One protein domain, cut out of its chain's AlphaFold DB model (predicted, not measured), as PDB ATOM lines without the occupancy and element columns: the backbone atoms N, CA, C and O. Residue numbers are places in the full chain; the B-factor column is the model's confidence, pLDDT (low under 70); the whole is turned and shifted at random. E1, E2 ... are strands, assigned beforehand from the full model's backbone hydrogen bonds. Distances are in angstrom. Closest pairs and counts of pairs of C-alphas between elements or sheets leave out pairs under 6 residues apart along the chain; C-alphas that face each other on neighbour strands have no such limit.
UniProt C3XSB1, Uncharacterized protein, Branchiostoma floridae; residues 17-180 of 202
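What this domain is: This is residues 17 to 180 of the 202 residues of an uncharacterized protein of Branchiostoma floridae (UniProt C3XSB1). The chain is wound in stacked turns, a flattened solenoid in which each turn adds one strand to each of three parallel sheets: first E1, E2 and E3, then E4, E5 and E6, and so on up to E16. The sheets of E1 and E3 follow each other along one long wall, and the sheet of E2 lies in the opposite wall with loops beside it. The printed part has 164 residues with sixteen named strands, E1 to E16 in order, and no named helix; its class is all strand. It is compact, with a radius of gyration of the C-alphas of 15.7 A and spans of 41 by 28 by 20 A.

How they stand to each other: The largest sheet runs E1, residues 17 to 22; E4, 48 to 53; E7, 79 to 84; E10, 110 to 120; E13, 141 to 151; and E16, 172 to 177. It is twisted, its C-alphas lying up to 6.8 A off the best plane. E1 and E4 are parallel at 0 degrees; C-alphas 17 and 48 face each other at 4.8 A, and N 19 and O 49, 2.9 A apart, are within hydrogen-bond range. E10 bends by 144 degrees at residue 117 and E13 by 139 degrees at residue 148; between them N 120 and O 150 are 2.9 A apart. Residues 26 to 27 also pair in parallel with 57 to 58. The second sheet runs E2, residues 34 to 36; E5, 65 to 67; E8, 96 to 98; E11, 127 to 129; and E14, 158 to 160. E2 and E5 are parallel at 4 degrees, with N 35 and O 65 3.1 A apart. The third runs E3, residues 40 to 45; E6, 71 to 76; E9, 102 to 107; E12, 133 to 138; and E15, 164 to 169. E3 and E6 are parallel at 2 degrees, with N 44 and O 74 2.8 A apart. E3 runs on into E4 at 41 degrees, while E1 and E3 are apart.

Where its parts are: E1 begins at C-alpha 17 (381.555, 249.111, 228.575) and is 17.1 A long; E4 is 17.3 A, E10 15.1 A, E13 15.6 A and E3 13.7 A. E16, 16.7 A long, ends at C-alpha 177 (382.469, 231.874, 204.789).

The domain as a whole: The C-alphas farthest apart, of Gln 39 and Gly 178, are 46.1 A apart. The printed part has no cut. The links E1 to E2, E4 to E5 and E7 to E8 are long. Mean pLDDT of the printed part is 70.8; 79 residues are under 70, among them 26 to 39 and 150 to 165.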
ATOM      1  N   TYR A  17     382.442 250.241 228.332       75.94
ATOM      2  CA  TYR A  17     381.555 249.111 228.575       75.94
ATOM      3  C   TYR A  17     382.202 247.812 228.120       75.94
ATOM      4  O   TYR A  17     382.806 247.730 227.043       75.94
ATOM      5  N   ARG A  18     382.099 246.792 228.970       77.00
ATOM      6  CA  ARG A  18     382.646 245.460 228.728       77.00
ATOM      7  C   ARG A  18     381.619 244.415 229.137       77.00
ATOM      8  O   ARG A  18     381.073 244.514 230.227       77.00
ATOM      9  N   GLY A  19     381.382 243.434 228.275       73.38
ATOM     10  CA  GLY A  19     380.520 242.291 228.559       73.38
ATOM     11  C   GLY A  19     381.211 240.985 228.185       73.38
ATOM     12  O   GLY A  19     381.868 240.907 227.144       73.38
ATOM     13  N   ILE A  20     381.077 239.973 229.038       73.81
ATOM     14  CA  ILE A  20     381.504 238.601 228.757       73.81
ATOM     15  C   ILE A  20     380.326 237.687 229.084       73.81
ATOM     16  O   ILE A  20     379.764 237.785 230.172       73.81
ATOM     17  N   ALA A  21     379.961 236.812 228.152       72.69
ATOM     18  CA  ALA A  21     378.951 235.779 228.343       72.69
ATOM     19  C   ALA A  21     379.530 234.402 228.024       72.69
ATOM     20  O   ALA A  21     380.132 234.208 226.966       72.69
ATOM     21  N   LEU A  22     379.314 233.451 228.930       79.12
ATOM     22  CA  LEU A  22     379.790 232.080 228.806       79.12
ATOM     23  C   LEU A  22     378.680 231.119 229.222       79.12
ATOM     24  O   LEU A  22     378.235 231.187 230.362       79.12
ATOM     25  N   ALA A  23     378.264 230.228 228.320       80.88
ATOM     26  CA  ALA A  23     377.303 229.160 228.615       80.88
ATOM     27  C   ALA A  23     375.989 229.655 229.258       80.88
ATOM     28  O   ALA A  23     375.405 228.992 230.114       80.88
ATOM     29  N   VAL A  24     375.522 230.841 228.858       75.25
ATOM     30  CA  VAL A  24     374.269 231.429 229.347       75.25
ATOM     31  C   VAL A  24     373.175 231.332 228.293       75.25
ATOM     32  O   VAL A  24     373.418 231.471 227.094       75.25
ATOM     33  N   ALA A  25     371.934 231.152 228.747       71.69
ATOM     34  CA  ALA A  25     370.777 231.178 227.858       71.69
ATOM     35  C   ALA A  25     370.590 232.568 227.224       71.69
ATOM     36  O   ALA A  25     370.297 232.677 226.033       71.69
ATOM     37  N   ARG A  26     370.800 233.640 227.997       67.06
ATOM     38  CA  ARG A  26     370.677 235.013 227.510       67.06
ATOM     39  C   ARG A  26     371.623 235.956 228.242       67.06
ATOM     40  O   ARG A  26     371.750 235.860 229.460       67.06
ATOM     41  N   LEU A  27     372.255 236.870 227.508       67.94
ATOM     42  CA  LEU A  27     372.910 238.046 228.086       67.94
ATOM     43  C   LEU A  27     372.094 239.278 227.705       67.94
ATOM     44  O   LEU A  27     371.968 239.568 226.518       67.94
ATOM     45  N   ASP A  28     371.554 239.976 228.701       63.41
ATOM     46  CA  ASP A  28     370.893 241.267 228.510       63.41
ATOM     47  C   ASP A  28     371.914 242.403 228.270       63.41
ATOM     48  O   ASP A  28     373.077 242.292 228.676       63.41
ATOM     49  N   PRO A  29     371.496 243.519 227.640       58.22
ATOM     50  CA  PRO A  29     372.346 244.690 227.461       58.22
ATOM     51  C   PRO A  29     372.920 245.181 228.790       58.22
ATOM     52  O   PRO A  29     372.202 245.336 229.777       58.22
ATOM     53  N   VAL A  30     374.214 245.516 228.800       57.38
ATOM     54  CA  VAL A  30     374.877 246.116 229.975       57.38
ATOM     55  C   VAL A  30     374.418 247.568 230.185       57.38
ATOM     56  O   VAL A  30     374.566 248.122 231.274       57.38
ATOM     57  N   LEU A  31     373.857 248.207 229.150       58.75
ATOM     58  CA  LEU A  31     373.372 249.583 229.218       58.75
ATOM     59  C   LEU A  31     371.853 249.680 229.396       58.75
ATOM     60  O   LEU A  31     371.106 248.857 228.866       58.75
ATOM     61  N   PRO A  32     371.373 250.750 230.062       58.03
ATOM     62  CA  PRO A  32     369.950 251.043 230.124       58.03
ATOM     63  C   PRO A  32     369.355 251.180 228.719       58.03
ATOM     64  O   PRO A  32     370.001 251.686 227.802       58.03
ATOM     65  N   LYS A  33     368.089 250.764 228.566       61.94
ATOM     66  CA  LYS A  33     367.358 250.772 227.283       61.94
ATOM     67  C   LYS A  33     367.410 252.126 226.570       61.94
ATOM     68  O   LYS A  33     367.462 252.161 225.343       61.94
ATOM     69  N   ASN A  34     367.426 253.210 227.347       62.53
ATOM     70  CA  ASN A  34     367.592 254.575 226.871       62.53
ATOM     71  C   ASN A  34     368.794 255.205 227.570       62.53
ATOM     72  O   ASN A  34     368.892 255.169 228.798       62.53
ATOM     73  N   HIS A  35     369.680 255.818 226.793       65.38
ATOM     74  CA  HIS A  35     370.784 256.601 227.329       65.38
ATOM     75  C   HIS A  35     370.736 258.013 226.751       65.38
ATOM     76  O   HIS A  35     370.899 258.190 225.540       65.38
ATOM     77  N   THR A  36     370.506 258.994 227.626       65.12
ATOM     78  CA  THR A  36     370.442 260.416 227.276       65.12
ATOM     79  C   THR A  36     371.583 261.147 227.956       65.12
ATOM     80  O   THR A  36     371.760 261.064 229.171       65.12
ATOM     81  N   LEU A  37     372.353 261.871 227.159       65.44
ATOM     82  CA  LEU A  37     373.479 262.661 227.635       65.44
ATOM     83  C   LEU A  37     373.075 264.129 227.876       65.44
ATOM     84  O   LEU A  37     372.056 264.581 227.350       65.44
ATOM     85  N   PRO A  38     373.878 264.878 228.654       67.25
ATOM     86  CA  PRO A  38     373.795 266.332 228.824       67.25
ATOM     87  C   PRO A  38     373.480 267.099 227.542       67.25
ATOM     88  O   PRO A  38     373.906 266.693 226.469       67.25
ATOM     89  N   GLN A  39     372.863 268.281 227.624       69.06
ATOM     90  CA  GLN A  39     372.593 269.094 226.425       69.06
ATOM     91  C   GLN A  39     373.860 269.490 225.647       69.06
ATOM     92  O   GLN A  39     373.810 269.700 224.429       69.06
ATOM     93  N   ARG A  40     375.005 269.584 226.331       74.69
ATOM     94  CA  ARG A  40     376.314 269.854 225.731       74.69
ATOM     95  C   ARG A  40     377.382 268.943 226.315       74.69
ATOM     96  O   ARG A  40     377.610 268.949 227.524       74.69
ATOM     97  N   THR A  41     378.120 268.271 225.441       79.19
ATOM     98  CA  THR A  41     379.306 267.501 225.825       79.19
ATOM     99  C   THR A  41     380.476 267.900 224.943       79.19
ATOM    100  O   THR A  41     380.358 267.824 223.728       79.19
ATOM    101  N   THR A  42     381.613 268.327 225.489       84.81
ATOM    102  CA  THR A  42     382.765 268.629 224.617       84.81
ATOM    103  C   THR A  42     383.309 267.331 224.021       84.81
ATOM    104  O   THR A  42     383.358 267.192 222.799       84.81
ATOM    105  N   THR A  43     383.596 266.348 224.871       85.31
ATOM    106  CA  THR A  43     384.139 265.049 224.463       85.31
ATOM    107  C   THR A  43     383.281 263.918 225.006       85.31
ATOM    108  O   THR A  43     383.138 263.765 226.216       85.31
ATOM    109  N   TYR A  44     382.724 263.108 224.113       84.00
ATOM    110  CA  TYR A  44     382.091 261.841 224.450       84.00
ATOM    111  C   TYR A  44     383.034 260.698 224.083       84.00
ATOM    112  O   TYR A  44     383.423 260.576 222.921       84.00
ATOM    113  N   HIS A  45     383.395 259.870 225.058       85.00
ATOM    114  CA  HIS A  45     384.270 258.723 224.873       85.00
ATOM    115  C   HIS A  45     383.672 257.467 225.516       85.00
ATOM    116  O   HIS A  45     383.724 257.296 226.733       85.00
ATOM    117  N   ALA A  46     383.134 256.561 224.706       80.94
ATOM    118  CA  ALA A  46     382.546 255.320 225.203       80.94
ATOM    119  C   ALA A  46     382.990 254.129 224.353       80.94
ATOM    120  O   ALA A  46     382.403 253.853 223.314       80.94
ATOM    121  N   PRO A  47     384.082 253.442 224.716       83.31
ATOM    122  CA  PRO A  47     384.491 252.229 224.032       83.31
ATOM    123  C   PRO A  47     383.674 251.034 224.527       83.31
ATOM    124  O   PRO A  47     383.493 250.852 225.730       83.31
ATOM    125  N   TYR A  48     383.271 250.170 223.602       77.81
ATOM    126  CA  TYR A  48     382.457 248.992 223.882       77.81
ATOM    127  C   TYR A  48     383.189 247.722 223.455       77.81
ATOM    128  O   TYR A  48     383.726 247.639 222.343       77.81
ATOM    129  N   LYS A  49     383.224 246.726 224.345       78.25
ATOM    130  CA  LYS A  49     383.829 245.414 224.083       78.25
ATOM    131  C   LYS A  49     382.918 244.284 224.558       78.25
ATOM    132  O   LYS A  49     382.480 244.306 225.702       78.25
ATOM    133  N   GLY A  50     382.676 243.290 223.713       76.12
ATOM    134  CA  GLY A  50     381.865 242.117 224.043       76.12
ATOM    135  C   GLY A  50     382.533 240.814 223.615       76.12
ATOM    136  O   GLY A  50     383.103 240.754 222.525       76.12
ATOM    137  N   VAL A  51     382.454 239.781 224.453       75.94
ATOM    138  CA  VAL A  51     382.825 238.403 224.094       75.94
ATOM    139  C   VAL A  51     381.705 237.455 224.516       75.94
ATOM    140  O   VAL A  51     381.236 237.527 225.647       75.94
ATOM    141  N   ALA A  52     381.288 236.567 223.618       75.31
ATOM    142  CA  ALA A  52     380.242 235.584 223.866       75.31
ATOM    143  C   ALA A  52     380.673 234.190 223.408       75.31
ATOM    144  O   ALA A  52     381.167 234.033 222.290       75.31
ATOM    145  N   PHE A  53     380.452 233.188 224.257       79.81
ATOM    146  CA  PHE A  53     380.740 231.787 223.963       79.81
ATOM    147  C   PHE A  53     379.595 230.879 224.416       79.81
ATOM    148  O   PHE A  53     379.194 230.934 225.581       79.81
ATOM    149  N   ALA A  54     379.110 230.022 223.512       80.69
ATOM    150  CA  ALA A  54     378.047 229.052 223.788       80.69
ATOM    151  C   ALA A  54     376.786 229.712 224.380       80.69
ATOM    152  O   ALA A  54     376.289 229.320 225.432       80.69
ATOM    153  N   VAL A  55     376.304 230.771 223.725       74.38
ATOM    154  CA  VAL A  55     375.166 231.575 224.194       74.38
ATOM    155  C   VAL A  55     373.968 231.347 223.283       74.38
ATOM    156  O   VAL A  55     374.094 231.435 222.062       74.38
ATOM    157  N   ALA A  56     372.784 231.091 223.840       72.12
ATOM    158  CA  ALA A  56     371.599 230.924 222.994       72.12
ATOM    159  C   ALA A  56     371.149 232.267 222.393       72.12
ATOM    160  O   ALA A  56     370.871 232.347 221.196       72.12
ATOM    161  N   ARG A  57     371.143 233.348 223.181       69.25
ATOM    162  CA  ARG A  57     370.873 234.697 222.672       69.25
ATOM    163  C   ARG A  57     371.750 235.764 223.318       69.25
ATOM    164  O   ARG A  57     371.790 235.889 224.540       69.25
ATOM    165  N   LEU A  58     372.435 236.544 222.493       67.94
ATOM    166  CA  LEU A  58     373.186 237.711 222.931       67.94
ATOM    167  C   LEU A  58     372.454 238.969 222.468       67.94
ATOM    168  O   LEU A  58     372.417 239.238 221.269       67.94
ATOM    169  N   ASP A  59     371.877 239.712 223.411       66.25
ATOM    170  CA  ASP A  59     371.251 241.001 223.126       66.25
ATOM    171  C   ASP A  59     372.329 242.082 222.862       66.25
ATOM    172  O   ASP A  59     373.504 241.895 223.212       66.25
ATOM    173  N   PRO A  60     371.963 243.234 222.263       57.88
ATOM    174  CA  PRO A  60     372.895 244.327 222.007       57.88
ATOM    175  C   PRO A  60     373.649 244.738 223.268       57.88
ATOM    176  O   PRO A  60     373.054 244.937 224.321       57.88
ATOM    177  N   VAL A  61     374.961 244.970 223.166       55.53
ATOM    178  CA  VAL A  61     375.722 245.555 224.289       55.53
ATOM    179  C   VAL A  61     375.244 246.985 224.575       55.53
ATOM    180  O   VAL A  61     375.410 247.489 225.681       55.53
ATOM    181  N   LEU A  62     374.648 247.640 223.581       59.12
ATOM    182  CA  LEU A  62     374.239 249.034 223.602       59.12
ATOM    183  C   LEU A  62     372.765 249.255 223.977       59.12
ATOM    184  O   LEU A  62     371.950 248.343 223.861       59.12
ATOM    185  N   PRO A  63     372.400 250.496 224.364       59.78
ATOM    186  CA  PRO A  63     371.015 250.896 224.555       59.78
ATOM    187  C   PRO A  63     370.213 250.611 223.296       59.78
ATOM    188  O   PRO A  63     370.715 250.795 222.189       59.78
ATOM    189  N   TRP A  64     368.936 250.295 223.457       64.25
ATOM    190  CA  TRP A  64     368.022 250.240 222.321       64.25
ATOM    191  C   TRP A  64     367.921 251.609 221.633       64.25
ATOM    192  O   TRP A  64     367.930 251.696 220.404       64.25
ATOM    193  N   ASN A  65     367.906 252.681 222.436       64.75
ATOM    194  CA  ASN A  65     367.930 254.063 221.974       64.75
ATOM    195  C   ASN A  65     369.096 254.823 222.605       64.75
ATOM    196  O   ASN A  65     369.199 254.943 223.831       64.75
ATOM    197  N   HIS A  66     369.952 255.387 221.762       66.75
ATOM    198  CA  HIS A  66     371.042 256.243 222.202       66.75
ATOM    199  C   HIS A  66     370.845 257.651 221.643       66.75
ATOM    200  O   HIS A  66     370.950 257.858 220.432       66.75
ATOM    201  N   THR A  67     370.559 258.603 222.533       67.12
ATOM    202  CA  THR A  67     370.323 260.003 222.175       67.12
ATOM    203  C   THR A  67     371.455 260.857 222.713       67.12
ATOM    204  O   THR A  67     371.666 260.984 223.921       67.12
ATOM    205  N   LEU A  68     372.196 261.447 221.786       65.00
ATOM    206  CA  LEU A  68     373.332 262.293 222.102       65.00
ATOM    207  C   LEU A  68     372.914 263.753 222.376       65.00
ATOM    208  O   LEU A  68     371.800 264.152 222.032       65.00
ATOM    209  N   PRO A  69     373.800 264.553 223.008       65.88
ATOM    210  CA  PRO A  69     373.585 265.967 223.326       65.88
ATOM    211  C   PRO A  69     373.103 266.785 222.134       65.88
ATOM    212  O   PRO A  69     373.391 266.434 221.001       65.88
ATOM    213  N   GLN A  70     372.540 267.977 222.337       68.06
ATOM    214  CA  GLN A  70     372.318 268.890 221.206       68.06
ATOM    215  C   GLN A  70     373.627 269.320 220.523       68.06
ATOM    216  O   GLN A  70     373.648 269.613 219.325       68.06
ATOM    217  N   ARG A  71     374.737 269.355 221.265       73.50
ATOM    218  CA  ARG A  71     376.068 269.625 220.714       73.50
ATOM    219  C   ARG A  71     377.119 268.714 221.322       73.50
ATOM    220  O   ARG A  71     377.281 268.687 222.544       73.50
ATOM    221  N   THR A  72     377.900 268.098 220.445       78.69
ATOM    222  CA  THR A  72     379.119 267.383 220.818       78.69
ATOM    223  C   THR A  72     380.286 267.879 219.984       78.69
ATOM    224  O   THR A  72     380.157 267.968 218.773       78.69
ATOM    225  N   THR A  73     381.430 268.220 220.569       85.31
ATOM    226  CA  THR A  73     382.593 268.563 219.728       85.31
ATOM    227  C   THR A  73     383.185 267.283 219.153       85.31
ATOM    228  O   THR A  73     383.242 267.125 217.934       85.31
ATOM    229  N   THR A  74     383.518 266.334 220.024       86.00
ATOM    230  CA  THR A  74     384.146 265.067 219.650       86.00
ATOM    231  C   THR A  74     383.332 263.901 220.181       86.00
ATOM    232  O   THR A  74     383.141 263.772 221.388       86.00
ATOM    233  N   TYR A  75     382.865 263.041 219.281       84.00
ATOM    234  CA  TYR A  75     382.247 261.763 219.610       84.00
ATOM    235  C   TYR A  75     383.205 260.633 219.251       84.00
ATOM    236  O   TYR A  75     383.583 260.498 218.088       84.00
ATOM    237  N   HIS A  76     383.592 259.828 220.236       85.88
ATOM    238  CA  HIS A  76     384.485 258.694 220.062       85.88
ATOM    239  C   HIS A  76     383.919 257.437 220.732       85.88
ATOM    240  O   HIS A  76     383.988 257.286 221.951       85.88
ATOM    241  N   ALA A  77     383.383 256.513 219.940       80.81
ATOM    242  CA  ALA A  77     382.803 255.275 220.456       80.81
ATOM    243  C   ALA A  77     383.233 254.078 219.603       80.81
ATOM    244  O   ALA A  77     382.575 253.743 218.627       80.81
ATOM    245  N   PRO A  78     384.391 253.463 219.881       84.56
ATOM    246  CA  PRO A  78     384.820 252.273 219.165       84.56
ATOM    247  C   PRO A  78     384.129 251.026 219.716       84.56
ATOM    248  O   PRO A  78     384.009 250.851 220.928       84.56
ATOM    249  N   TYR A  79     383.789 250.106 218.821       78.19
ATOM    250  CA  TYR A  79     383.077 248.874 219.139       78.19
ATOM    251  C   TYR A  79     383.885 247.653 218.722       78.19
ATOM    252  O   TYR A  79     384.435 247.603 217.616       78.19
ATOM    253  N   ARG A  80     383.972 246.660 219.614       79.12
ATOM    254  CA  ARG A  80     384.611 245.368 219.341       79.12
ATOM    255  C   ARG A  80     383.785 244.211 219.901       79.12
ATOM    256  O   ARG A  80     383.500 244.206 221.093       79.12
ATOM    257  N   GLY A  81     383.452 243.230 219.071       77.19
ATOM    258  CA  GLY A  81     382.686 242.047 219.474       77.19
ATOM    259  C   GLY A  81     383.307 240.745 218.970       77.19
ATOM    260  O   GLY A  81     383.809 240.705 217.845       77.19
ATOM    261  N   ILE A  82     383.260 239.695 219.789       76.81
ATOM    262  CA  ILE A  82     383.592 238.317 219.401       76.81
ATOM    263  C   ILE A  82     382.447 237.403 219.842       76.81
ATOM    264  O   ILE A  82     382.061 237.436 221.009       76.81
ATOM    265  N   ALA A  83     381.928 236.581 218.934       76.69
ATOM    266  CA  ALA A  83     380.896 235.589 219.221       76.69
ATOM    267  C   ALA A  83     381.285 234.211 218.678       76.69
ATOM    268  O   ALA A  83     381.664 234.078 217.514       76.69
ATOM    269  N   LEU A  84     381.180 233.192 219.527       80.25
ATOM    270  CA  LEU A  84     381.527 231.803 219.233       80.25
ATOM    271  C   LEU A  84     380.378 230.886 219.652       80.25
ATOM    272  O   LEU A  84     379.962 230.924 220.812       80.25
ATOM    273  N   ALA A  85     379.895 230.049 218.733       82.12
ATOM    274  CA  ALA A  85     378.818 229.091 218.994       82.12
ATOM    275  C   ALA A  85     377.576 229.769 219.608       82.12
ATOM    276  O   ALA A  85     377.101 229.393 220.678       82.12
ATOM    277  N   VAL A  86     377.093 230.830 218.958       74.94
ATOM    278  CA  VAL A  86     375.949 231.619 219.439       74.94
ATOM    279  C   VAL A  86     374.736 231.345 218.558       74.94
ATOM    280  O   VAL A  86     374.820 231.479 217.341       74.94
ATOM    281  N   ALA A  87     373.588 230.983 219.128       74.62
ATOM    282  CA  ALA A  87     372.416 230.709 218.291       74.62
ATOM    283  C   ALA A  87     371.833 232.006 217.696       74.62
ATOM    284  O   ALA A  87     371.534 232.058 216.504       74.62
ATOM    285  N   ARG A  88     371.730 233.082 218.481       71.31
ATOM    286  CA  ARG A  88     371.323 234.409 217.995       71.31
ATOM    287  C   ARG A  88     372.216 235.508 218.549       71.31
ATOM    288  O   ARG A  88     372.361 235.626 219.765       71.31
ATOM    289  N   LEU A  89     372.784 236.307 217.657       69.12
ATOM    290  CA  LEU A  89     373.545 237.502 217.993       69.12
ATOM    291  C   LEU A  89     372.794 238.727 217.459       69.12
ATOM    292  O   LEU A  89     372.781 238.947 216.248       69.12
ATOM    293  N   ASP A  90     372.177 239.487 218.365       66.56
ATOM    294  CA  ASP A  90     371.472 240.737 218.065       66.56
ATOM    295  C   ASP A  90     372.489 241.862 217.724       66.56
ATOM    296  O   ASP A  90     373.692 241.718 217.994       66.56
ATOM    297  N   PRO A  91     372.057 243.001 217.138       56.91
ATOM    298  CA  PRO A  91     372.948 244.079 216.717       56.91
ATOM    299  C   PRO A  91     373.899 244.530 217.820       56.91
ATOM    300  O   PRO A  91     373.485 244.804 218.940       56.91
ATOM    301  N   VAL A  92     375.183 244.713 217.505       56.47
ATOM    302  CA  VAL A  92     376.121 245.331 218.464       56.47
ATOM    303  C   VAL A  92     375.742 246.796 218.716       56.47
ATOM    304  O   VAL A  92     376.053 247.338 219.775       56.47
ATOM    305  N   LEU A  93     375.074 247.420 217.744       60.09
ATOM    306  CA  LEU A  93     374.715 248.829 217.719       60.09
ATOM    307  C   LEU A  93     373.305 249.126 218.266       60.09
ATOM    308  O   LEU A  93     372.477 248.219 218.285       60.09
ATOM    309  N   PRO A  94     372.982 250.373 218.690       59.59
ATOM    310  CA  PRO A  94     371.633 250.702 219.118       59.59
ATOM    311  C   PRO A  94     370.669 250.460 217.973       59.59
ATOM    312  O   PRO A  94     371.000 250.684 216.810       59.59
ATOM    313  N   TRP A  95     369.441 250.094 218.299       64.62
ATOM    314  CA  TRP A  95     368.397 250.019 217.291       64.62
ATOM    315  C   TRP A  95     368.131 251.395 216.669       64.62
ATOM    316  O   TRP A  95     367.990 251.517 215.450       64.62
ATOM    317  N   ASN A  96     368.131 252.429 217.518       65.88
ATOM    318  CA  ASN A  96     368.038 253.831 217.139       65.88
ATOM    319  C   ASN A  96     369.229 254.609 217.699       65.88
ATOM    320  O   ASN A  96     369.431 254.686 218.917       65.88
ATOM    321  N   HIS A  97     369.995 255.231 216.812       66.75
ATOM    322  CA  HIS A  97     371.105 256.090 217.188       66.75
ATOM    323  C   HIS A  97     370.868 257.500 216.652       66.75
ATOM    324  O   HIS A  97     370.933 257.743 215.445       66.75
ATOM    325  N   THR A  98     370.573 258.428 217.562       67.88
ATOM    326  CA  THR A  98     370.310 259.829 217.231       67.88
ATOM    327  C   THR A  98     371.510 260.662 217.642       67.88
ATOM    328  O   THR A  98     371.774 260.863 218.832       67.88
ATOM    329  N   LEU A  99     372.249 261.134 216.641       65.25
ATOM    330  CA  LEU A  99     373.399 262.000 216.850       65.25
ATOM    331  C   LEU A  99     372.973 263.447 217.177       65.25
ATOM    332  O   LEU A  99     371.842 263.846 216.888       65.25
ATOM    333  N   PRO A 100     373.871 264.251 217.781       64.81
ATOM    334  CA  PRO A 100     373.619 265.653 218.103       64.81
ATOM    335  C   PRO A 100     373.154 266.485 216.920       64.81
ATOM    336  O   PRO A 100     373.532 266.208 215.795       64.81
ATOM    337  N   GLN A 101     372.500 267.624 217.162       68.00
ATOM    338  CA  GLN A 101     372.259 268.623 216.106       68.00
ATOM    339  C   GLN A 101     373.573 269.098 215.455       68.00
ATOM    340  O   GLN A 101     373.628 269.369 214.254       68.00
ATOM    341  N   ARG A 102     374.662 269.184 216.232       72.38
ATOM    342  CA  ARG A 102     376.005 269.432 215.695       72.38
ATOM    343  C   ARG A 102     377.052 268.530 216.323       72.38
ATOM    344  O   ARG A 102     377.176 268.490 217.549       72.38
ATOM    345  N   THR A 103     377.875 267.945 215.461       77.88
ATOM    346  CA  THR A 103     379.098 267.244 215.851       77.88
ATOM    347  C   THR A 103     380.279 267.774 215.058       77.88
ATOM    348  O   THR A 103     380.178 267.880 213.847       77.88
ATOM    349  N   THR A 104     381.407 268.125 215.670       83.62
ATOM    350  CA  THR A 104     382.582 268.489 214.853       83.62
ATOM    351  C   THR A 104     383.213 267.222 214.286       83.62
ATOM    352  O   THR A 104     383.303 267.069 213.069       83.62
ATOM    353  N   THR A 105     383.543 266.278 215.164       84.94
ATOM    354  CA  THR A 105     384.208 265.024 214.807       84.94
ATOM    355  C   THR A 105     383.414 263.845 215.342       84.94
ATOM    356  O   THR A 105     383.215 263.727 216.551       84.94
ATOM    357  N   TYR A 106     382.974 262.963 214.449       82.50
ATOM    358  CA  TYR A 106     382.358 261.689 214.789       82.50
ATOM    359  C   TYR A 106     383.305 260.549 214.421       82.50
ATOM    360  O   TYR A 106     383.671 260.407 213.257       82.50
ATOM    361  N   HIS A 107     383.700 259.747 215.406       84.69
ATOM    362  CA  HIS A 107     384.605 258.620 215.233       84.69
ATOM    363  C   HIS A 107     384.074 257.369 215.945       84.69
ATOM    364  O   HIS A 107     384.201 257.228 217.161       84.69
ATOM    365  N   ALA A 108     383.499 256.436 215.194       80.00
ATOM    366  CA  ALA A 108     382.923 255.216 215.754       80.00
ATOM    367  C   ALA A 108     383.275 253.998 214.891       80.00
ATOM    368  O   ALA A 108     382.500 253.609 214.025       80.00
ATOM    369  N   PRO A 109     384.483 253.430 215.034       83.00
ATOM    370  CA  PRO A 109     384.875 252.251 214.280       83.00
ATOM    371  C   PRO A 109     384.254 250.985 214.875       83.00
ATOM    372  O   PRO A 109     384.244 250.801 216.094       83.00
ATOM    373  N   TYR A 110     383.851 250.066 214.005       76.62
ATOM    374  CA  TYR A 110     383.245 248.788 214.371       76.62
ATOM    375  C   TYR A 110     384.137 247.627 213.952       76.62
ATOM    376  O   TYR A 110     384.646 247.596 212.827       76.62
ATOM    377  N   LYS A 111     384.334 246.667 214.860       78.94
ATOM    378  CA  LYS A 111     385.022 245.403 214.579       78.94
ATOM    379  C   LYS A 111     384.250 244.223 215.165       78.94
ATOM    380  O   LYS A 111     384.009 244.207 216.368       78.94
ATOM    381  N   GLY A 112     383.919 243.233 214.346       76.56
ATOM    382  CA  GLY A 112     383.209 242.028 214.779       76.56
ATOM    383  C   GLY A 112     383.838 240.748 214.240       76.56
ATOM    384  O   GLY A 112     384.290 240.720 213.095       76.56
ATOM    385  N   VAL A 113     383.849 239.693 215.053       76.00
ATOM    386  CA  VAL A 113     384.168 238.323 214.624       76.00
ATOM    387  C   VAL A 113     383.067 237.383 215.107       76.00
ATOM    388  O   VAL A 113     382.725 237.402 216.287       76.00
ATOM    389  N   ALA A 114     382.529 236.566 214.205       75.62
ATOM    390  CA  ALA A 114     381.496 235.576 214.496       75.62
ATOM    391  C   ALA A 114     381.900 234.196 213.958       75.62
ATOM    392  O   ALA A 114     382.317 234.073 212.806       75.62
ATOM    393  N   PHE A 115     381.760 233.156 214.779       79.50
ATOM    394  CA  PHE A 115     382.043 231.771 214.407       79.50
ATOM    395  C   PHE A 115     380.909 230.848 214.855       79.50
ATOM    396  O   PHE A 115     380.526 230.880 216.026       79.50
ATOM    397  N   ALA A 116     380.411 230.010 213.939       80.81
ATOM    398  CA  ALA A 116     379.330 229.055 214.189       80.81
ATOM    399  C   ALA A 116     378.095 229.735 214.806       80.81
ATOM    400  O   ALA A 116     377.655 229.390 215.903       80.81
ATOM    401  N   VAL A 117     377.577 230.761 214.125       73.00
ATOM    402  CA  VAL A 117     376.432 231.549 214.603       73.00
ATOM    403  C   VAL A 117     375.193 231.215 213.784       73.00
ATOM    404  O   VAL A 117     375.221 231.324 212.562       73.00
ATOM    405  N   ALA A 118     374.088 230.815 214.412       73.69
ATOM    406  CA  ALA A 118     372.909 230.432 213.629       73.69
ATOM    407  C   ALA A 118     372.213 231.658 213.004       73.69
ATOM    408  O   ALA A 118     371.850 231.623 211.831       73.69
ATOM    409  N   SER A 119     372.096 232.768 213.735       72.25
ATOM    410  CA  SER A 119     371.569 234.033 213.209       72.25
ATOM    411  C   SER A 119     372.403 235.211 213.689       72.25
ATOM    412  O   SER A 119     372.592 235.384 214.895       72.25
ATOM    413  N   LEU A 120     372.880 236.019 212.746       67.75
ATOM    414  CA  LEU A 120     373.601 237.257 213.009       67.75
ATOM    415  C   LEU A 120     372.796 238.440 212.463       67.75
ATOM    416  O   LEU A 120     372.677 238.591 211.247       67.75
ATOM    417  N   ASP A 121     372.257 239.254 213.369       66.31
ATOM    418  CA  ASP A 121     371.493 240.465 213.057       66.31
ATOM    419  C   ASP A 121     372.409 241.615 212.573       66.31
ATOM    420  O   ASP A 121     373.637 241.545 212.729       66.31
ATOM    421  N   PRO A 122     371.847 242.696 211.982       56.31
ATOM    422  CA  PRO A 122     372.614 243.804 211.421       56.31
ATOM    423  C   PRO A 122     373.624 244.363 212.411       56.31
ATOM    424  O   PRO A 122     373.287 244.697 213.543       56.31
ATOM    425  N   VAL A 123     374.868 244.543 211.977       55.50
ATOM    426  CA  VAL A 123     375.886 245.117 212.866       55.50
ATOM    427  C   VAL A 123     375.812 246.648 212.898       55.50
ATOM    428  O   VAL A 123     376.344 247.260 213.823       55.50
ATOM    429  N   LEU A 124     375.120 247.266 211.931       59.09
ATOM    430  CA  LEU A 124     374.818 248.699 211.913       59.09
ATOM    431  C   LEU A 124     373.450 249.017 212.564       59.09
ATOM    432  O   LEU A 124     372.590 248.136 212.619       59.09
ATOM    433  N   PRO A 125     373.218 250.251 213.070       59.97
ATOM    434  CA  PRO A 125     371.958 250.614 213.716       59.97
ATOM    435  C   PRO A 125     370.834 250.475 212.698       59.97
ATOM    436  O   PRO A 125     371.015 250.841 211.538       59.97
ATOM    437  N   ARG A 126     369.653 250.002 213.101       63.09
ATOM    438  CA  ARG A 126     368.528 249.912 212.158       63.09
ATOM    439  C   ARG A 126     368.127 251.301 211.656       63.09
ATOM    440  O   ARG A 126     367.859 251.456 210.464       63.09
ATOM    441  N   ASN A 127     368.141 252.282 212.560       64.19
ATOM    442  CA  ASN A 127     367.939 253.694 212.271       64.19
ATOM    443  C   ASN A 127     369.139 254.500 212.771       64.19
ATOM    444  O   ASN A 127     369.384 254.592 213.978       64.19
ATOM    445  N   HIS A 128     369.865 255.110 211.839       65.00
ATOM    446  CA  HIS A 128     371.002 255.968 212.147       65.00
ATOM    447  C   HIS A 128     370.732 257.383 211.649       65.00
ATOM    448  O   HIS A 128     370.728 257.643 210.443       65.00
ATOM    449  N   THR A 129     370.489 258.299 212.583       66.69
ATOM    450  CA  THR A 129     370.233 259.708 212.278       66.69
ATOM    451  C   THR A 129     371.498 260.497 212.551       66.69
ATOM    452  O   THR A 129     371.873 260.713 213.708       66.69
ATOM    453  N   LEU A 130     372.172 260.919 211.483       63.53
ATOM    454  CA  LEU A 130     373.374 261.733 211.601       63.53
ATOM    455  C   LEU A 130     373.028 263.194 211.967       63.53
ATOM    456  O   LEU A 130     371.892 263.629 211.762       63.53
ATOM    457  N   PRO A 131     373.977 263.973 212.530       63.84
ATOM    458  CA  PRO A 131     373.758 265.364 212.894       63.84
ATOM    459  C   PRO A 131     373.292 266.185 211.713       63.84
ATOM    460  O   PRO A 131     373.748 265.954 210.603       63.84
ATOM    461  N   GLN A 132     372.542 267.262 211.951       66.06
ATOM    462  CA  GLN A 132     372.314 268.276 210.911       66.06
ATOM    463  C   GLN A 132     373.641 268.786 210.326       66.06
ATOM    464  O   GLN A 132     373.749 269.077 209.133       66.06
ATOM    465  N   ARG A 133     374.679 268.880 211.165       69.31
ATOM    466  CA  ARG A 133     376.009 269.315 210.744       69.31
ATOM    467  C   ARG A 133     377.103 268.471 211.376       69.31
ATOM    468  O   ARG A 133     377.235 268.441 212.603       69.31
ATOM    469  N   THR A 134     377.928 267.874 210.522       73.06
ATOM    470  CA  THR A 134     379.152 267.176 210.914       73.06
ATOM    471  C   THR A 134     380.334 267.714 210.128       73.06
ATOM    472  O   THR A 134     380.219 267.866 208.924       73.06
ATOM    473  N   THR A 135     381.472 268.029 210.745       79.69
ATOM    474  CA  THR A 135     382.656 268.380 209.934       79.69
ATOM    475  C   THR A 135     383.286 267.104 209.389       79.69
ATOM    476  O   THR A 135     383.382 266.937 208.174       79.69
ATOM    477  N   THR A 136     383.608 266.170 210.282       80.62
ATOM    478  CA  THR A 136     384.269 264.907 209.945       80.62
ATOM    479  C   THR A 136     383.468 263.736 210.490       80.62
ATOM    480  O   THR A 136     383.250 263.640 211.697       80.62
ATOM    481  N   TYR A 137     383.047 262.838 209.604       78.88
ATOM    482  CA  TYR A 137     382.379 261.592 209.953       78.88
ATOM    483  C   TYR A 137     383.267 260.405 209.584       78.88
ATOM    484  O   TYR A 137     383.575 260.204 208.411       78.88
ATOM    485  N   HIS A 138     383.679 259.625 210.584       80.94
ATOM    486  CA  HIS A 138     384.562 258.476 210.426       80.94
ATOM    487  C   HIS A 138     384.020 257.246 211.170       80.94
ATOM    488  O   HIS A 138     384.143 257.133 212.389       80.94
ATOM    489  N   ALA A 139     383.427 256.299 210.449       77.31
ATOM    490  CA  ALA A 139     382.807 255.116 211.052       77.31
ATOM    491  C   ALA A 139     383.094 253.845 210.237       77.31
ATOM    492  O   ALA A 139     382.183 253.273 209.639       77.31
ATOM    493  N   PRO A 140     384.366 253.414 210.148       78.94
ATOM    494  CA  PRO A 140     384.720 252.235 209.380       78.94
ATOM    495  C   PRO A 140     384.169 250.982 210.049       78.94
ATOM    496  O   PRO A 140     384.260 250.810 211.268       78.94
ATOM    497  N   TYR A 141     383.682 250.073 209.223       73.88
ATOM    498  CA  TYR A 141     383.177 248.787 209.646       73.88
ATOM    499  C   TYR A 141     384.104 247.662 209.186       73.88
ATOM    500  O   TYR A 141     384.486 247.604 208.015       73.88
ATOM    501  N   LYS A 142     384.449 246.747 210.099       75.69
ATOM    502  CA  LYS A 142     385.170 245.509 209.783       75.69
ATOM    503  C   LYS A 142     384.501 244.298 210.429       75.69
ATOM    504  O   LYS A 142     384.334 244.273 211.644       75.69
ATOM    505  N   GLY A 143     384.174 243.280 209.643       73.19
ATOM    506  CA  GLY A 143     383.533 242.059 210.131       73.19
ATOM    507  C   GLY A 143     384.127 240.801 209.509       73.19
ATOM    508  O   GLY A 143     384.464 240.802 208.327       73.19
ATOM    509  N   VAL A 144     384.233 239.731 210.293       72.75
ATOM    510  CA  VAL A 144     384.551 238.391 209.785       72.75
ATOM    511  C   VAL A 144     383.547 237.390 210.349       72.75
ATOM    512  O   VAL A 144     383.307 237.379 211.555       72.75
ATOM    513  N   ALA A 145     382.962 236.567 209.484       72.56
ATOM    514  CA  ALA A 145     381.969 235.566 209.849       72.56
ATOM    515  C   ALA A 145     382.325 234.187 209.265       72.56
ATOM    516  O   ALA A 145     382.678 234.074 208.093       72.56
ATOM    517  N   PHE A 146     382.200 233.132 210.065       75.31
ATOM    518  CA  PHE A 146     382.421 231.748 209.639       75.31
ATOM    519  C   PHE A 146     381.265 230.858 210.083       75.31
ATOM    520  O   PHE A 146     380.859 230.921 211.244       75.31
ATOM    521  N   ALA A 147     380.784 230.005 209.175       77.31
ATOM    522  CA  ALA A 147     379.711 229.042 209.417       77.31
ATOM    523  C   ALA A 147     378.467 229.708 210.029       77.31
ATOM    524  O   ALA A 147     378.047 229.380 211.140       77.31
ATOM    525  N   VAL A 148     377.919 230.704 209.326       69.81
ATOM    526  CA  VAL A 148     376.746 231.457 209.787       69.81
ATOM    527  C   VAL A 148     375.502 231.006 209.032       69.81
ATOM    528  O   VAL A 148     375.441 231.130 207.812       69.81
ATOM    529  N   ALA A 149     374.488 230.486 209.724       71.00
ATOM    530  CA  ALA A 149     373.319 229.951 209.021       71.00
ATOM    531  C   ALA A 149     372.444 231.062 208.411       71.00
ATOM    532  O   ALA A 149     371.869 230.885 207.338       71.00
ATOM    533  N   SER A 150     372.357 232.229 209.048       68.38
ATOM    534  CA  SER A 150     371.656 233.402 208.520       68.38
ATOM    535  C   SER A 150     372.379 234.688 208.892       68.38
ATOM    536  O   SER A 150     372.657 234.936 210.065       68.38
ATOM    537  N   LEU A 151     372.684 235.497 207.878       64.75
ATOM    538  CA  LEU A 151     373.323 236.798 208.028       64.75
ATOM    539  C   LEU A 151     372.395 237.890 207.488       64.75
ATOM    540  O   LEU A 151     372.113 237.931 206.286       64.75
ATOM    541  N   ASP A 152     371.928 238.754 208.387       64.75
ATOM    542  CA  ASP A 152     371.113 239.926 208.068       64.75
ATOM    543  C   ASP A 152     371.988 241.085 207.536       64.75
ATOM    544  O   ASP A 152     373.209 241.105 207.745       64.75
ATOM    545  N   PRO A 153     371.402 242.057 206.806       55.25
ATOM    546  CA  PRO A 153     372.154 243.082 206.093       55.25
ATOM    547  C   PRO A 153     373.002 243.926 207.032       55.25
ATOM    548  O   PRO A 153     372.588 244.305 208.124       55.25
ATOM    549  N   VAL A 154     374.194 244.281 206.563       55.88
ATOM    550  CA  VAL A 154     375.186 244.940 207.417       55.88
ATOM    551  C   VAL A 154     375.107 246.465 207.347       55.88
ATOM    552  O   VAL A 154     375.817 247.141 208.081       55.88
ATOM    553  N   LEU A 155     374.216 247.007 206.512       56.91
ATOM    554  CA  LEU A 155     373.910 248.434 206.394       56.91
ATOM    555  C   LEU A 155     372.675 248.814 207.229       56.91
ATOM    556  O   LEU A 155     371.777 247.982 207.393       56.91
ATOM    557  N   PRO A 156     372.583 250.065 207.727       57.00
ATOM    558  CA  PRO A 156     371.364 250.567 208.346       57.00
ATOM    559  C   PRO A 156     370.201 250.425 207.371       57.00
ATOM    560  O   PRO A 156     370.350 250.714 206.181       57.00
ATOM    561  N   ARG A 157     369.023 250.048 207.872       58.53
ATOM    562  CA  ARG A 157     367.809 250.087 207.042       58.53
ATOM    563  C   ARG A 157     367.446 251.527 206.688       58.53
ATOM    564  O   ARG A 157     367.043 251.786 205.559       58.53
ATOM    565  N   ASN A 158     367.641 252.446 207.635       57.53
ATOM    566  CA  ASN A 158     367.474 253.879 207.441       57.53
ATOM    567  C   ASN A 158     368.756 254.609 207.847       57.53
ATOM    568  O   ASN A 158     369.162 254.569 209.013       57.53
ATOM    569  N   HIS A 159     369.378 255.283 206.881       58.50
ATOM    570  CA  HIS A 159     370.588 256.073 207.087       58.50
ATOM    571  C   HIS A 159     370.343 257.509 206.638       58.50
ATOM    572  O   HIS A 159     370.358 257.810 205.445       58.50
ATOM    573  N   THR A 160     370.115 258.405 207.593       60.09
ATOM    574  CA  THR A 160     369.910 259.825 207.289       60.09
ATOM    575  C   THR A 160     371.259 260.523 207.331       60.09
ATOM    576  O   THR A 160     371.849 260.669 208.404       60.09
ATOM    577  N   LEU A 161     371.762 260.943 206.168       57.72
ATOM    578  CA  LEU A 161     373.008 261.700 206.077       57.72
ATOM    579  C   LEU A 161     372.862 263.104 206.691       57.72
ATOM    580  O   LEU A 161     371.758 263.656 206.705       57.72
ATOM    581  N   PRO A 162     373.956 263.716 207.185       58.34
ATOM    582  CA  PRO A 162     373.924 265.094 207.639       58.34
ATOM    583  C   PRO A 162     373.505 265.999 206.497       58.34
ATOM    584  O   PRO A 162     373.960 265.821 205.367       58.34
ATOM    585  N   GLN A 163     372.755 267.054 206.804       58.72
ATOM    586  CA  GLN A 163     372.518 268.100 205.810       58.72
ATOM    587  C   GLN A 163     373.823 268.749 205.340       58.72
ATOM    588  O   GLN A 163     373.900 269.264 204.225       58.72
ATOM    589  N   ARG A 164     374.866 268.712 206.177       62.56
ATOM    590  CA  ARG A 164     376.189 269.210 205.819       62.56
ATOM    591  C   ARG A 164     377.294 268.354 206.427       62.56
ATOM    592  O   ARG A 164     377.443 268.321 207.652       62.56
ATOM    593  N   THR A 165     378.093 267.728 205.561       65.44
ATOM    594  CA  THR A 165     379.345 267.048 205.925       65.44
ATOM    595  C   THR A 165     380.500 267.525 205.068       65.44
ATOM    596  O   THR A 165     380.389 267.543 203.843       65.44
ATOM    597  N   THR A 166     381.614 267.901 205.698       73.19
ATOM    598  CA  THR A 166     382.831 268.247 204.949       73.19
ATOM    599  C   THR A 166     383.532 266.979 204.471       73.19
ATOM    600  O   THR A 166     383.798 266.845 203.280       73.19
ATOM    601  N   THR A 167     383.749 266.025 205.381       74.31
ATOM    602  CA  THR A 167     384.443 264.762 205.106       74.31
ATOM    603  C   THR A 167     383.635 263.589 205.647       74.31
ATOM    604  O   THR A 167     383.371 263.521 206.850       74.31
ATOM    605  N   TYR A 168     383.259 262.658 204.772       73.81
ATOM    606  CA  TYR A 168     382.539 261.439 205.138       73.81
ATOM    607  C   TYR A 168     383.347 260.200 204.740       73.81
ATOM    608  O   TYR A 168     383.660 260.011 203.566       73.81
ATOM    609  N   HIS A 169     383.665 259.354 205.720       75.38
ATOM    610  CA  HIS A 169     384.418 258.119 205.529       75.38
ATOM    611  C   HIS A 169     383.851 256.997 206.409       75.38
ATOM    612  O   HIS A 169     384.075 256.938 207.619       75.38
ATOM    613  N   ALA A 170     383.103 256.083 205.804       73.56
ATOM    614  CA  ALA A 170     382.513 254.941 206.500       73.56
ATOM    615  C   ALA A 170     382.653 253.666 205.658       73.56
ATOM    616  O   ALA A 170     381.646 253.098 205.238       73.56
ATOM    617  N   PRO A 171     383.893 253.235 205.359       73.81
ATOM    618  CA  PRO A 171     384.117 252.070 204.524       73.81
ATOM    619  C   PRO A 171     383.630 250.813 205.232       73.81
ATOM    620  O   PRO A 171     383.806 250.648 206.445       73.81
ATOM    621  N   TYR A 172     383.087 249.903 204.441       69.44
ATOM    622  CA  TYR A 172     382.611 248.616 204.899       69.44
ATOM    623  C   TYR A 172     383.537 247.507 204.401       69.44
ATOM    624  O   TYR A 172     383.776 247.382 203.205       69.44
ATOM    625  N   LYS A 173     384.068 246.679 205.306       70.31
ATOM    626  CA  LYS A 173     384.824 245.471 204.944       70.31
ATOM    627  C   LYS A 173     384.301 244.275 205.728       70.31
ATOM    628  O   LYS A 173     384.546 244.165 206.926       70.31
ATOM    629  N   GLY A 174     383.593 243.381 205.053       68.50
ATOM    630  CA  GLY A 174     383.080 242.138 205.621       68.50
ATOM    631  C   GLY A 174     383.573 240.946 204.816       68.50
ATOM    632  O   GLY A 174     383.574 241.010 203.590       68.50
ATOM    633  N   VAL A 175     383.978 239.869 205.485       67.69
ATOM    634  CA  VAL A 175     384.227 238.576 204.832       67.69
ATOM    635  C   VAL A 175     383.414 237.515 205.557       67.69
ATOM    636  O   VAL A 175     383.445 237.457 206.787       67.69
ATOM    637  N   ALA A 176     382.676 236.699 204.809       68.00
ATOM    638  CA  ALA A 176     381.864 235.632 205.369       68.00
ATOM    639  C   ALA A 176     382.092 234.316 204.612       68.00
ATOM    640  O   ALA A 176     382.105 234.308 203.384       68.00
ATOM    641  N   PHE A 177     382.257 233.213 205.343       69.25
ATOM    642  CA  PHE A 177     382.469 231.874 204.789       69.25
ATOM    643  C   PHE A 177     381.441 230.888 205.343       69.25
ATOM    644  O   PHE A 177     381.110 230.942 206.527       69.25
ATOM    645  N   GLY A 178     380.965 229.962 204.504       66.56
ATOM    646  CA  GLY A 178     379.989 228.949 204.920       66.56
ATOM    647  C   GLY A 178     378.660 229.560 205.371       66.56
ATOM    648  O   GLY A 178     378.108 229.145 206.387       66.56
ATOM    649  N   VAL A 179     378.192 230.594 204.664       66.75
ATOM    650  CA  VAL A 179     376.910 231.242 204.955       66.75
ATOM    651  C   VAL A 179     375.793 230.507 204.229       66.75
ATOM    652  O   VAL A 179     375.804 230.456 203.002       66.75
ATOM    653  N   ALA A 180     374.830 229.956 204.969       72.69
ATOM    654  CA  ALA A 180     373.718 229.224 204.355       72.69
ATOM    655  C   ALA A 180     372.663 230.167 203.752       72.69
ATOM    656  O   ALA A 180     372.073 229.862 202.717       72.69
TER     657      ALA A 180